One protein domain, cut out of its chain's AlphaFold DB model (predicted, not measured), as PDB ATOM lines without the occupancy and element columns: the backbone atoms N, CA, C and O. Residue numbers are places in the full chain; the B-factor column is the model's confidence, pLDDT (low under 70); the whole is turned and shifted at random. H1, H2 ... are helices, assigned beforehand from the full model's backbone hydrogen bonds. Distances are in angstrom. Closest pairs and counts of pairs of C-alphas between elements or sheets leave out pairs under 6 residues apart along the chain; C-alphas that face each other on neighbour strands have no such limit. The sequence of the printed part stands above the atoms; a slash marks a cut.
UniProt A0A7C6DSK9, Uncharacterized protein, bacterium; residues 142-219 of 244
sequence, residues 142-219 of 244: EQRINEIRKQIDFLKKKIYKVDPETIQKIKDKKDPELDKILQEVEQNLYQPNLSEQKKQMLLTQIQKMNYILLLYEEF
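This is residues 142 to 219 of the 244 residues of an uncharacterized protein of bacterium (UniProt A0A7C6DSK9). Two pairs of helices make an open V: the long helices H1 and H4 run side by side in opposite ways as one arm, and the short helical hairpin of H2 and H3 makes the other. The hairpin comes between H1 and H4 along the chain, and the links of residues 160 to 163 and 188 to 195 join the two arms near the end of H1 and the beginning of H4. At the far tip of the hairpin, residues 172 to 177 stand free. The printed part has 78 residues with four named helices, H1, H2, H3 and H4 in that order, and no named strand; its class is all helix. The whole is loose, with a radius of gyration of the C-alphas of 14.9 A, and its flat outline spans 43 by 31 by 16 A.

Find C-alpha 142 at (91.357, 136.994, 139.722); from there H1 runs through residues 142 to 159, 26.0 A from first to last C-alpha. After residues 160 to 163, look for C-alpha 164 at (112.827, 132.717, 126.456), where H2 begins; it holds residues 164 to 171 and is 10.6 A long. Read on past residues 172 to 178 to H3, residues 179 to 187, 12.4 A long. After residues 188 to 195 comes the longest helix, H4, residues 196 to 219, which runs 34.4 A to C-alpha 219 at (97.302, 147.954, 143.521).

Start with H1 and set it beside H4: they touch, closest at the C-alphas of Ile 152 and Ile 206, 5.7 A apart. Their lines stand at a shallow tilt of 23 degrees, and they run opposite ways. Next, look at H2 and H3, a helical hairpin: they touch, closest at the C-alphas of Ile 167 and Leu 182, 7.0 A apart. These two also run opposite ways, at a shallow tilt of 15 degrees. H1 is apart from H2 and from H3, and H4 is apart from H2 and from H3. In H1, H2, H3 and H4 you will find every O i to N i+4 pair within hydrogen-bond range.

Look for the two C-alphas farthest apart at Glu 177 and Phe 219, 43.5 A from each other; the first and last printed C-alphas, of Glu 142 and Phe 219, are 13.0 A apart. The printed part has no cut. The link from H1 to H2 is tight, those from H2 to H3 and from H3 to H4 are short, and no link is long. In the B-factor column of this predicted model the mean pLDDT of the printed part is 82.5, and no printed residue is under 70.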
ATOM      1  N   GLU A 142      90.375 138.066 139.916       82.75
ATOM      2  CA  GLU A 142      91.357 136.994 139.722       82.75
ATOM      3  C   GLU A 142      91.076 136.150 138.469       82.75
ATOM      4  O   GLU A 142      92.005 135.664 137.820       82.75
ATOM      5  N   GLN A 143      89.808 135.996 138.072       79.38
ATOM      6  CA  GLN A 143      89.464 135.280 136.846       79.38
ATOM      7  C   GLN A 143      90.007 136.016 135.612       79.38
ATOM      8  O   GLN A 143      90.705 135.408 134.799       79.38
ATOM      9  N   ARG A 144      89.754 137.321 135.496       77.75
ATOM     10  CA  ARG A 144      90.238 138.163 134.389       77.75
ATOM     11  C   ARG A 144      91.758 138.238 134.356       77.75
ATOM     12  O   ARG A 144      92.358 138.172 133.287       77.75
ATOM     13  N   ILE A 145      92.398 138.322 135.518       84.00
ATOM     14  CA  ILE A 145      93.860 138.299 135.629       84.00
ATOM     15  C   ILE A 145      94.425 136.974 135.100       84.00
ATOM     16  O   ILE A 145      95.392 136.967 134.334       84.00
ATOM     17  N   ASN A 146      93.786 135.850 135.421       79.69
ATOM     18  CA  ASN A 146      94.171 134.549 134.879       79.69
ATOM     19  C   ASN A 146      93.920 134.431 133.367       79.69
ATOM     20  O   ASN A 146      94.708 133.794 132.666       79.69
ATOM     21  N   GLU A 147      92.868 135.053 132.838       80.50
ATOM     22  CA  GLU A 147      92.631 135.139 131.392       80.50
ATOM     23  C   GLU A 147      93.730 135.944 130.681       80.50
ATOM     24  O   GLU A 147      94.233 135.494 129.651       80.50
ATOM     25  N   ILE A 148      94.171 137.069 131.255       81.19
ATOM     26  CA  ILE A 148      95.293 137.867 130.730       81.19
ATOM     27  C   ILE A 148      96.582 137.033 130.696       81.19
ATOM     28  O   ILE A 148      97.263 137.002 129.671       81.19
ATOM     29  N   ARG A 149      96.895 136.295 131.772       85.00
ATOM     30  CA  ARG A 149      98.064 135.391 131.822       85.00
ATOM     31  C   ARG A 149      98.019 134.343 130.705       85.00
ATOM     32  O   ARG A 149      98.968 134.217 129.937       85.00
ATOM     33  N   LYS A 150      96.879 133.663 130.536       81.94
ATOM     34  CA  LYS A 150      96.683 132.677 129.455       81.94
ATOM     35  C   LYS A 150      96.849 133.293 128.064       81.94
ATOM     36  O   LYS A 150      97.370 132.638 127.160       81.94
ATOM     37  N   GLN A 151      96.403 134.534 127.871       81.31
ATOM     38  CA  GLN A 151      96.577 135.245 126.604       81.31
ATOM     39  C   GLN A 151      98.043 135.585 126.337       81.31
ATOM     40  O   GLN A 151      98.500 135.385 125.213       81.31
ATOM     41  N   ILE A 152      98.795 136.028 127.347       83.56
ATOM     42  CA  ILE A 152     100.241 136.247 127.223       83.56
ATOM     43  C   ILE A 152     100.932 134.958 126.780       83.56
ATOM     44  O   ILE A 152     101.673 134.979 125.798       83.56
ATOM     45  N   ASP A 153     100.633 133.827 127.421       86.69
ATOM     46  CA  ASP A 153     101.215 132.529 127.056       86.69
ATOM     47  C   ASP A 153     100.867 132.129 125.617       86.69
ATOM     48  O   ASP A 153     101.710 131.635 124.862       86.69
ATOM     49  N   PHE A 154      99.625 132.374 125.199       85.88
ATOM     50  CA  PHE A 154      99.189 132.132 123.828       85.88
ATOM     51  C   PHE A 154      99.932 133.014 122.812       85.88
ATOM     52  O   PHE A 154     100.351 132.523 121.761       85.88
ATOM     53  N   LEU A 155     100.129 134.301 123.112       85.25
ATOM     54  CA  LEU A 155     100.885 135.218 122.257       85.25
ATOM     55  C   LEU A 155     102.370 134.842 122.211       85.25
ATOM     56  O   LEU A 155     102.944 134.809 121.123       85.25
ATOM     57  N   LYS A 156     102.975 134.472 123.347       88.31
ATOM     58  CA  LYS A 156     104.352 133.962 123.409       88.31
ATOM     59  C   LYS A 156     104.529 132.753 122.489       88.31
ATOM     60  O   LYS A 156     105.453 132.751 121.685       88.31
ATOM     61  N   LYS A 157     103.603 131.786 122.503       88.81
ATOM     62  CA  LYS A 157     103.635 130.610 121.605       88.81
ATOM     63  C   LYS A 157     103.543 130.960 120.114       88.81
ATOM     64  O   LYS A 157     104.053 130.216 119.281       88.81
ATOM     65  N   LYS A 158     102.916 132.087 119.755       89.38
ATOM     66  CA  LYS A 158     102.890 132.591 118.367       89.38
ATOM     67  C   LYS A 158     104.202 133.247 117.934       89.38
ATOM     68  O   LYS A 158     104.446 133.347 116.735       89.38
ATOM     69  N   ILE A 159     104.999 133.739 118.881       90.00
ATOM     70  CA  ILE A 159     106.268 134.424 118.611       90.00
ATOM     71  C   ILE A 159     107.426 133.434 118.659       90.00
ATOM     72  O   ILE A 159     108.280 133.431 117.774       90.00
ATOM     73  N   TYR A 160     107.445 132.604 119.693       88.56
ATOM     74  CA  TYR A 160     108.583 131.793 120.082       88.56
ATOM     75  C   TYR A 160     108.335 130.311 119.796       88.56
ATOM     76  O   TYR A 160     107.235 129.801 120.016       88.56
ATOM     77  N   LYS A 161     109.372 129.609 119.326       88.06
ATOM     78  CA  LYS A 161     109.402 128.137 119.311       88.06
ATOM     79  C   LYS A 161     109.647 127.587 120.713       88.06
ATOM     80  O   LYS A 161     109.047 126.589 121.097       88.06
ATOM     81  N   VAL A 162     110.512 128.267 121.465       82.31
ATOM     82  CA  VAL A 162     110.868 127.959 122.851       82.31
ATOM     83  C   VAL A 162     110.727 129.238 123.662       82.31
ATOM     84  O   VAL A 162     111.237 130.277 123.252       82.31
ATOM     85  N   ASP A 163     110.022 129.185 124.792       79.88
ATOM     86  CA  ASP A 163     109.852 130.356 125.658       79.88
ATOM     87  C   ASP A 163     111.227 130.856 126.155       79.88
ATOM     88  O   ASP A 163     111.965 130.063 126.752       79.88
ATOM     89  N   PRO A 164     111.579 132.141 125.955       81.12
ATOM     90  CA  PRO A 164     112.827 132.717 126.456       81.12
ATOM     91  C   PRO A 164     113.069 132.488 127.953       81.12
ATOM     92  O   PRO A 164     114.206 132.273 128.366       81.12
ATOM     93  N   GLU A 165     112.016 132.461 128.775       80.81
ATOM     94  CA  GLU A 165     112.157 132.178 130.211       80.81
ATOM     95  C   GLU A 165     112.619 130.741 130.482       80.81
ATOM     96  O   GLU A 165     113.308 130.477 131.468       80.81
ATOM     97  N   THR A 166     112.271 129.799 129.603       81.12
ATOM     98  CA  THR A 166     112.757 128.415 129.694       81.12
ATOM     99  C   THR A 166     114.246 128.353 129.378       81.12
ATOM    100  O   THR A 166     114.984 127.673 130.083       81.12
ATOM    101  N   ILE A 167     114.704 129.110 128.378       81.44
ATOM    102  CA  ILE A 167     116.127 129.209 128.022       81.44
ATOM    103  C   ILE A 167     116.922 129.798 129.188       81.44
ATOM    104  O   ILE A 167     117.948 129.239 129.570       81.44
ATOM    105  N   GLN A 168     116.413 130.863 129.816       82.00
ATOM    106  CA  GLN A 168     117.072 131.480 130.967       82.00
ATOM    107  C   GLN A 168     117.200 130.510 132.151       82.00
ATOM    108  O   GLN A 168     118.285 130.355 132.700       82.00
ATOM    109  N   LYS A 169     116.135 129.768 132.487       82.12
ATOM    110  CA  LYS A 169     116.177 128.746 133.551       82.12
ATOM    111  C   LYS A 169     117.202 127.645 133.292       82.12
ATOM    112  O   LYS A 169     117.701 127.048 134.241       82.12
ATOM    113  N   ILE A 170     117.468 127.321 132.026       80.88
ATOM    114  CA  ILE A 170     118.494 126.340 131.666       80.88
ATOM    115  C   ILE A 170     119.887 126.973 131.795       80.88
ATOM    116  O   ILE A 170     120.761 126.349 132.389       80.88
ATOM    117  N   LYS A 171     120.077 128.225 131.352       80.56
ATOM    118  CA  LYS A 171     121.333 128.980 131.542       80.56
ATOM    119  C   LYS A 171     121.734 129.102 133.010       80.56
ATOM    120  O   LYS A 171     122.898 128.909 133.354       80.56
ATOM    121  N   ASP A 172     120.768 129.350 133.890       83.88
ATOM    122  CA  ASP A 172     121.018 129.512 135.325       83.88
ATOM    123  C   ASP A 172     121.566 128.231 135.990       83.88
ATOM    124  O   ASP A 172     122.169 128.303 137.062       83.88
ATOM    125  N   LYS A 173     121.425 127.059 135.345       82.06
ATOM    126  CA  LYS A 173     121.999 125.787 135.818       82.06
ATOM    127  C   LYS A 173     123.508 125.657 135.575       82.06
ATOM    128  O   LYS A 173     124.100 124.736 136.128       82.06
ATOM    129  N   LYS A 174     124.128 126.571 134.812       77.81
ATOM    130  CA  LYS A 174     125.580 126.630 134.530       77.81
ATOM    131  C   LYS A 174     126.183 125.300 134.045       77.81
ATOM    132  O   LYS A 174     127.263 124.914 134.487       77.81
ATOM    133  N   ASP A 175     125.479 124.604 133.159       80.69
ATOM    134  CA  ASP A 175     125.943 123.344 132.576       80.69
ATOM    135  C   ASP A 175     126.672 123.603 131.238       80.69
ATOM    136  O   ASP A 175     126.024 124.005 130.265       80.69
ATOM    137  N   PRO A 176     128.000 123.385 131.163       77.00
ATOM    138  CA  PRO A 176     128.788 123.669 129.966       77.00
ATOM    139  C   PRO A 176     128.452 122.760 128.772       77.00
ATOM    140  O   PRO A 176     128.718 123.145 127.633       77.00
ATOM    141  N   GLU A 177     127.847 121.584 128.981       77.12
ATOM    142  CA  GLU A 177     127.403 120.725 127.871       77.12
ATOM    143  C   GLU A 177     126.137 121.275 127.193       77.12
ATOM    144  O   GLU A 177     125.901 121.036 126.004       77.12
ATOM    145  N   LEU A 178     125.346 122.077 127.915       77.50
ATOM    146  CA  LEU A 178     124.126 122.699 127.403       77.50
ATOM    147  C   LEU A 178     124.381 124.019 126.667       77.50
ATOM    148  O   LEU A 178     123.529 124.430 125.881       77.50
ATOM    149  N   ASP A 179     125.538 124.661 126.848       76.19
ATOM    150  CA  ASP A 179     125.831 125.975 126.255       76.19
ATOM    151  C   ASP A 179     125.757 125.968 124.722       76.19
ATOM    152  O   ASP A 179     125.188 126.880 124.114       76.19
ATOM    153  N   LYS A 180     126.269 124.911 124.081       75.25
ATOM    154  CA  LYS A 180     126.234 124.784 122.616       75.25
ATOM    155  C   LYS A 180     124.806 124.591 122.092       75.25
ATOM    156  O   LYS A 180     124.423 125.203 121.098       75.25
ATOM    157  N   ILE A 181     124.000 123.798 122.800       79.44
ATOM    158  CA  ILE A 181     122.586 123.558 122.471       79.44
ATOM    159  C   ILE A 181     121.765 124.836 122.694       79.44
ATOM    160  O   ILE A 181     120.913 125.181 121.877       79.44
ATOM    161  N   LEU A 182     122.039 125.580 123.768       81.12
ATOM    162  CA  LEU A 182     121.375 126.849 124.063       81.12
ATOM    163  C   LEU A 182     121.665 127.900 122.993       81.12
ATOM    164  O   LEU A 182     120.731 128.568 122.557       81.12
ATOM    165  N   GLN A 183     122.910 128.008 122.516       79.94
ATOM    166  CA  GLN A 183     123.245 128.912 121.411       79.94
ATOM    167  C   GLN A 183     122.446 128.593 120.138       79.94
ATOM    168  O   GLN A 183     121.910 129.506 119.510       79.94
ATOM    169  N   GLU A 184     122.310 127.316 119.771       79.38
ATOM    170  CA  GLU A 184     121.525 126.907 118.596       79.38
ATOM    171  C   GLU A 184     120.021 127.195 118.758       79.38
ATOM    172  O   GLU A 184     119.360 127.640 117.810       79.38
ATOM    173  N   VAL A 185     119.479 126.989 119.964       81.25
ATOM    174  CA  VAL A 185     118.082 127.310 120.297       81.25
ATOM    175  C   VAL A 185     117.839 128.822 120.262       81.25
ATOM    176  O   VAL A 185     116.818 129.260 119.733       81.25
ATOM    177  N   GLU A 186     118.775 129.632 120.761       78.62
ATOM    178  CA  GLU A 186     118.677 131.096 120.742       78.62
ATOM    179  C   GLU A 186     118.742 131.673 119.327       78.62
ATOM    180  O   GLU A 186     117.972 132.575 118.992       78.62
ATOM    181  N   GLN A 187     119.589 131.110 118.463       79.81
ATOM    182  CA  GLN A 187     119.641 131.490 117.048       79.81
ATOM    183  C   GLN A 187     118.334 131.168 116.307       79.81
ATOM    184  O   GLN A 187     117.995 131.831 115.327       79.81
ATOM    185  N   ASN A 188     117.559 130.196 116.798       80.75
ATOM    186  CA  ASN A 188     116.313 129.726 116.191       80.75
ATOM    187  C   ASN A 188     115.070 129.980 117.052       80.75
ATOM    188  O   ASN A 188     114.055 129.295 116.892       80.75
ATOM    189  N   LEU A 189     115.135 130.986 117.923       83.62
ATOM    190  CA  LEU A 189     114.150 131.261 118.968       83.62
ATOM    191  C   LEU A 189     112.730 131.527 118.441       83.62
ATOM    192  O   LEU A 189     111.739 131.168 119.081       83.62
ATOM    193  N   TYR A 190     112.621 132.169 117.279       84.62
ATOM    194  CA  TYR A 190     111.356 132.657 116.734       84.62
ATOM    195  C   TYR A 190     110.679 131.652 115.798       84.62
ATOM    196  O   TYR A 190     111.333 130.861 115.113       84.62
ATOM    197  N   GLN A 191     109.348 131.714 115.737       85.94
ATOM    198  CA  GLN A 191     108.547 130.956 114.776       85.94
ATOM    199  C   GLN A 191     108.961 131.297 113.330       85.94
ATOM    200  O   GLN A 191     109.164 132.474 113.011       85.94
ATOM    201  N   PRO A 192     109.080 130.295 112.438       76.00
ATOM    202  CA  PRO A 192     109.444 130.541 111.050       76.00
ATOM    203  C   PRO A 192     108.306 131.301 110.349       76.00
ATOM    204  O   PRO A 192     107.131 131.086 110.642       76.00
ATOM    205  N   ASN A 193     108.647 132.192 109.412       79.25
ATOM    206  CA  ASN A 193     107.702 133.016 108.636       79.25
ATOM    207  C   ASN A 193     106.946 134.108 109.420       79.25
ATOM    208  O   ASN A 193     105.949 134.650 108.936       79.25
ATOM    209  N   LEU A 194     107.413 134.477 110.615       83.94
ATOM    210  CA  LEU A 194     106.900 135.648 111.322       83.94
ATOM    211  C   LEU A 194     107.611 136.912 110.818       83.94
ATOM    212  O   LEU A 194     108.798 137.098 111.071       83.94
ATOM    213  N   SER A 195     106.896 137.792 110.107       87.81
ATOM    214  CA  SER A 195     107.473 139.078 109.692       87.81
ATOM    215  C   SER A 195     107.852 139.924 110.910       87.81
ATOM    216  O   SER A 195     107.152 139.904 111.927       87.81
ATOM    217  N   GLU A 196     108.926 140.710 110.800       85.62
ATOM    218  CA  GLU A 196     109.403 141.539 111.915       85.62
ATOM    219  C   GLU A 196     108.315 142.513 112.396       85.62
ATOM    220  O   GLU A 196     108.091 142.653 113.594       85.62
ATOM    221  N   GLN A 197     107.525 143.087 111.481       85.06
ATOM    222  CA  GLN A 197     106.391 143.946 111.841       85.06
ATOM    223  C   GLN A 197     105.342 143.211 112.695       85.06
ATOM    224  O   GLN A 197     104.860 143.747 113.694       85.06
ATOM    225  N   LYS A 198     104.982 141.974 112.325       84.31
ATOM    226  CA  LYS A 198     104.005 141.173 113.075       84.31
ATOM    227  C   LYS A 198     104.566 140.751 114.430       84.31
ATOM    228  O   LYS A 198     103.838 140.783 115.419       84.31
ATOM    229  N   LYS A 199     105.850 140.399 114.489       84.94
ATOM    230  CA  LYS A 199     106.558 140.102 115.737       84.94
ATOM    231  C   LYS A 199     106.518 141.293 116.691       84.94
ATOM    232  O   LYS A 199     106.073 141.127 117.822       84.94
ATOM    233  N   GLN A 200     106.898 142.483 116.229       85.19
ATOM    234  CA  GLN A 200     106.872 143.696 117.048       85.19
ATOM    235  C   GLN A 200     105.462 144.008 117.558       85.19
ATOM    236  O   GLN A 200     105.281 144.249 118.747       85.19
ATOM    237  N   MET A 201     104.438 143.885 116.706       83.50
ATOM    238  CA  MET A 201     103.041 144.056 117.121       83.50
ATOM    239  C   MET A 201     102.640 143.098 118.258       83.50
ATOM    240  O   MET A 201     102.022 143.526 119.232       83.50
ATOM    241  N   LEU A 202     102.988 141.809 118.154       84.25
ATOM    242  CA  LEU A 202     102.675 140.813 119.186       84.25
ATOM    243  C   LEU A 202     103.463 141.070 120.483       84.25
ATOM    244  O   LEU A 202     102.900 140.953 121.569       84.25
ATOM    245  N   LEU A 203     104.736 141.473 120.382       82.62
ATOM    246  CA  LEU A 203     105.554 141.855 121.538       82.62
ATOM    247  C   LEU A 203     104.969 143.067 122.266       82.62
ATOM    248  O   LEU A 203     104.837 143.033 123.488       82.62
ATOM    249  N   THR A 204     104.543 144.102 121.537       81.44
ATOM    250  CA  THR A 204     103.866 145.262 122.132       81.44
ATOM    251  C   THR A 204     102.587 144.847 122.859       81.44
ATOM    252  O   THR A 204     102.326 145.334 123.956       81.44
ATOM    253  N   GLN A 205     101.793 143.922 122.308       79.12
ATOM    254  CA  GLN A 205     100.597 143.416 122.996       79.12
ATOM    255  C   GLN A 205     100.944 142.704 124.310       79.12
ATOM    256  O   GLN A 205     100.328 142.994 125.336       79.12
ATOM    257  N   ILE A 206     101.961 141.835 124.301       82.00
ATOM    258  CA  ILE A 206     102.452 141.161 125.513       82.00
ATOM    259  C   ILE A 206     102.917 142.187 126.553       82.00
ATOM    260  O   ILE A 206     102.550 142.085 127.719       82.00
ATOM    261  N   GLN A 207     103.677 143.204 126.142       82.50
ATOM    262  CA  GLN A 207     104.147 144.264 127.040       82.50
ATOM    263  C   GLN A 207     102.986 145.024 127.688       82.50
ATOM    264  O   GLN A 207     102.997 145.233 128.902       82.50
ATOM    265  N   LYS A 208     101.957 145.384 126.909       80.12
ATOM    266  CA  LYS A 208     100.756 146.047 127.435       80.12
ATOM    267  C   LYS A 208     100.033 145.180 128.470       80.12
ATOM    268  O   LYS A 208      99.650 145.675 129.527       80.12
ATOM    269  N   MET A 209      99.874 143.886 128.191       82.62
ATOM    270  CA  MET A 209      99.240 142.939 129.114       82.62
ATOM    271  C   MET A 209     100.060 142.738 130.395       82.62
ATOM    272  O   MET A 209      99.499 142.775 131.487       82.62
ATOM    273  N   ASN A 210     101.384 142.604 130.282       83.06
ATOM    274  CA  ASN A 210     102.280 142.504 131.436       83.06
ATOM    275  C   ASN A 210     102.208 143.746 132.330       83.06
ATOM    276  O   ASN A 210     102.225 143.620 133.550       83.06
ATOM    277  N   TYR A 211     102.080 144.939 131.745       81.25
ATOM    278  CA  TYR A 211     101.910 146.168 132.516       81.25
ATOM    279  C   TYR A 211     100.583 146.193 133.291       81.25
ATOM    280  O   TYR A 211     100.563 146.598 134.448       81.25
ATOM    281  N   ILE A 212      99.485 145.697 132.706       82.12
ATOM    282  CA  ILE A 212      98.206 145.552 133.424       82.12
ATOM    283  C   ILE A 212      98.353 144.591 134.611       82.12
ATOM    284  O   ILE A 212      97.858 144.890 135.697       82.12
ATOM    285  N   LEU A 213      99.046 143.460 134.420       83.44
ATOM    286  CA  LEU A 213      99.326 142.518 135.507       83.44
ATOM    287  C   LEU A 213     100.152 143.174 136.618       83.44
ATOM    288  O   LEU A 213      99.795 143.048 137.784       83.44
ATOM    289  N   LEU A 214     101.214 143.902 136.259       85.88
ATOM    290  CA  LEU A 214     102.044 144.629 137.217       85.88
ATOM    291  C   LEU A 214     101.213 145.639 138.017       85.88
ATOM    292  O   LEU A 214     101.249 145.614 139.244       85.88
ATOM    293  N   LEU A 215     100.413 146.469 137.338       83.19
ATOM    294  CA  LEU A 215      99.530 147.429 137.998       83.19
ATOM    295  C   LEU A 215      98.578 146.737 138.974       83.19
ATOM    296  O   LEU A 215      98.481 147.155 140.120       83.19
ATOM    297  N   TYR A 216      97.898 145.666 138.562       84.94
ATOM    298  CA  TYR A 216      96.992 144.940 139.454       84.94
ATOM    299  C   TYR A 216      97.714 144.396 140.698       84.94
ATOM    300  O   TYR A 216      97.239 144.572 141.818       84.94
ATOM    301  N   GLU A 217      98.886 143.784 140.518       87.62
ATOM    302  CA  GLU A 217      99.697 143.232 141.609       87.62
ATOM    303  C   GLU A 217     100.227 144.305 142.571       87.62
ATOM    304  O   GLU A 217     100.368 144.047 143.769       87.62
ATOM    305  N   GLU A 218     100.515 145.504 142.071       86.31
ATOM    306  CA  GLU A 218     100.876 146.650 142.904       86.31
ATOM    307  C   GLU A 218      99.661 147.228 143.637       86.31
ATOM    308  O   GLU A 218      99.759 147.569 144.811       86.31
ATOM    309  N   PHE A 219      98.517 147.362 142.958       85.56
ATOM    310  CA  PHE A 219      97.302 147.954 143.521       85.56
ATOM    311  C   PHE A 219      96.683 147.051 144.588       85.56
ATOM    312  O   PHE A 219      96.287 147.547 145.632       85.56
TER     313      PHE A 219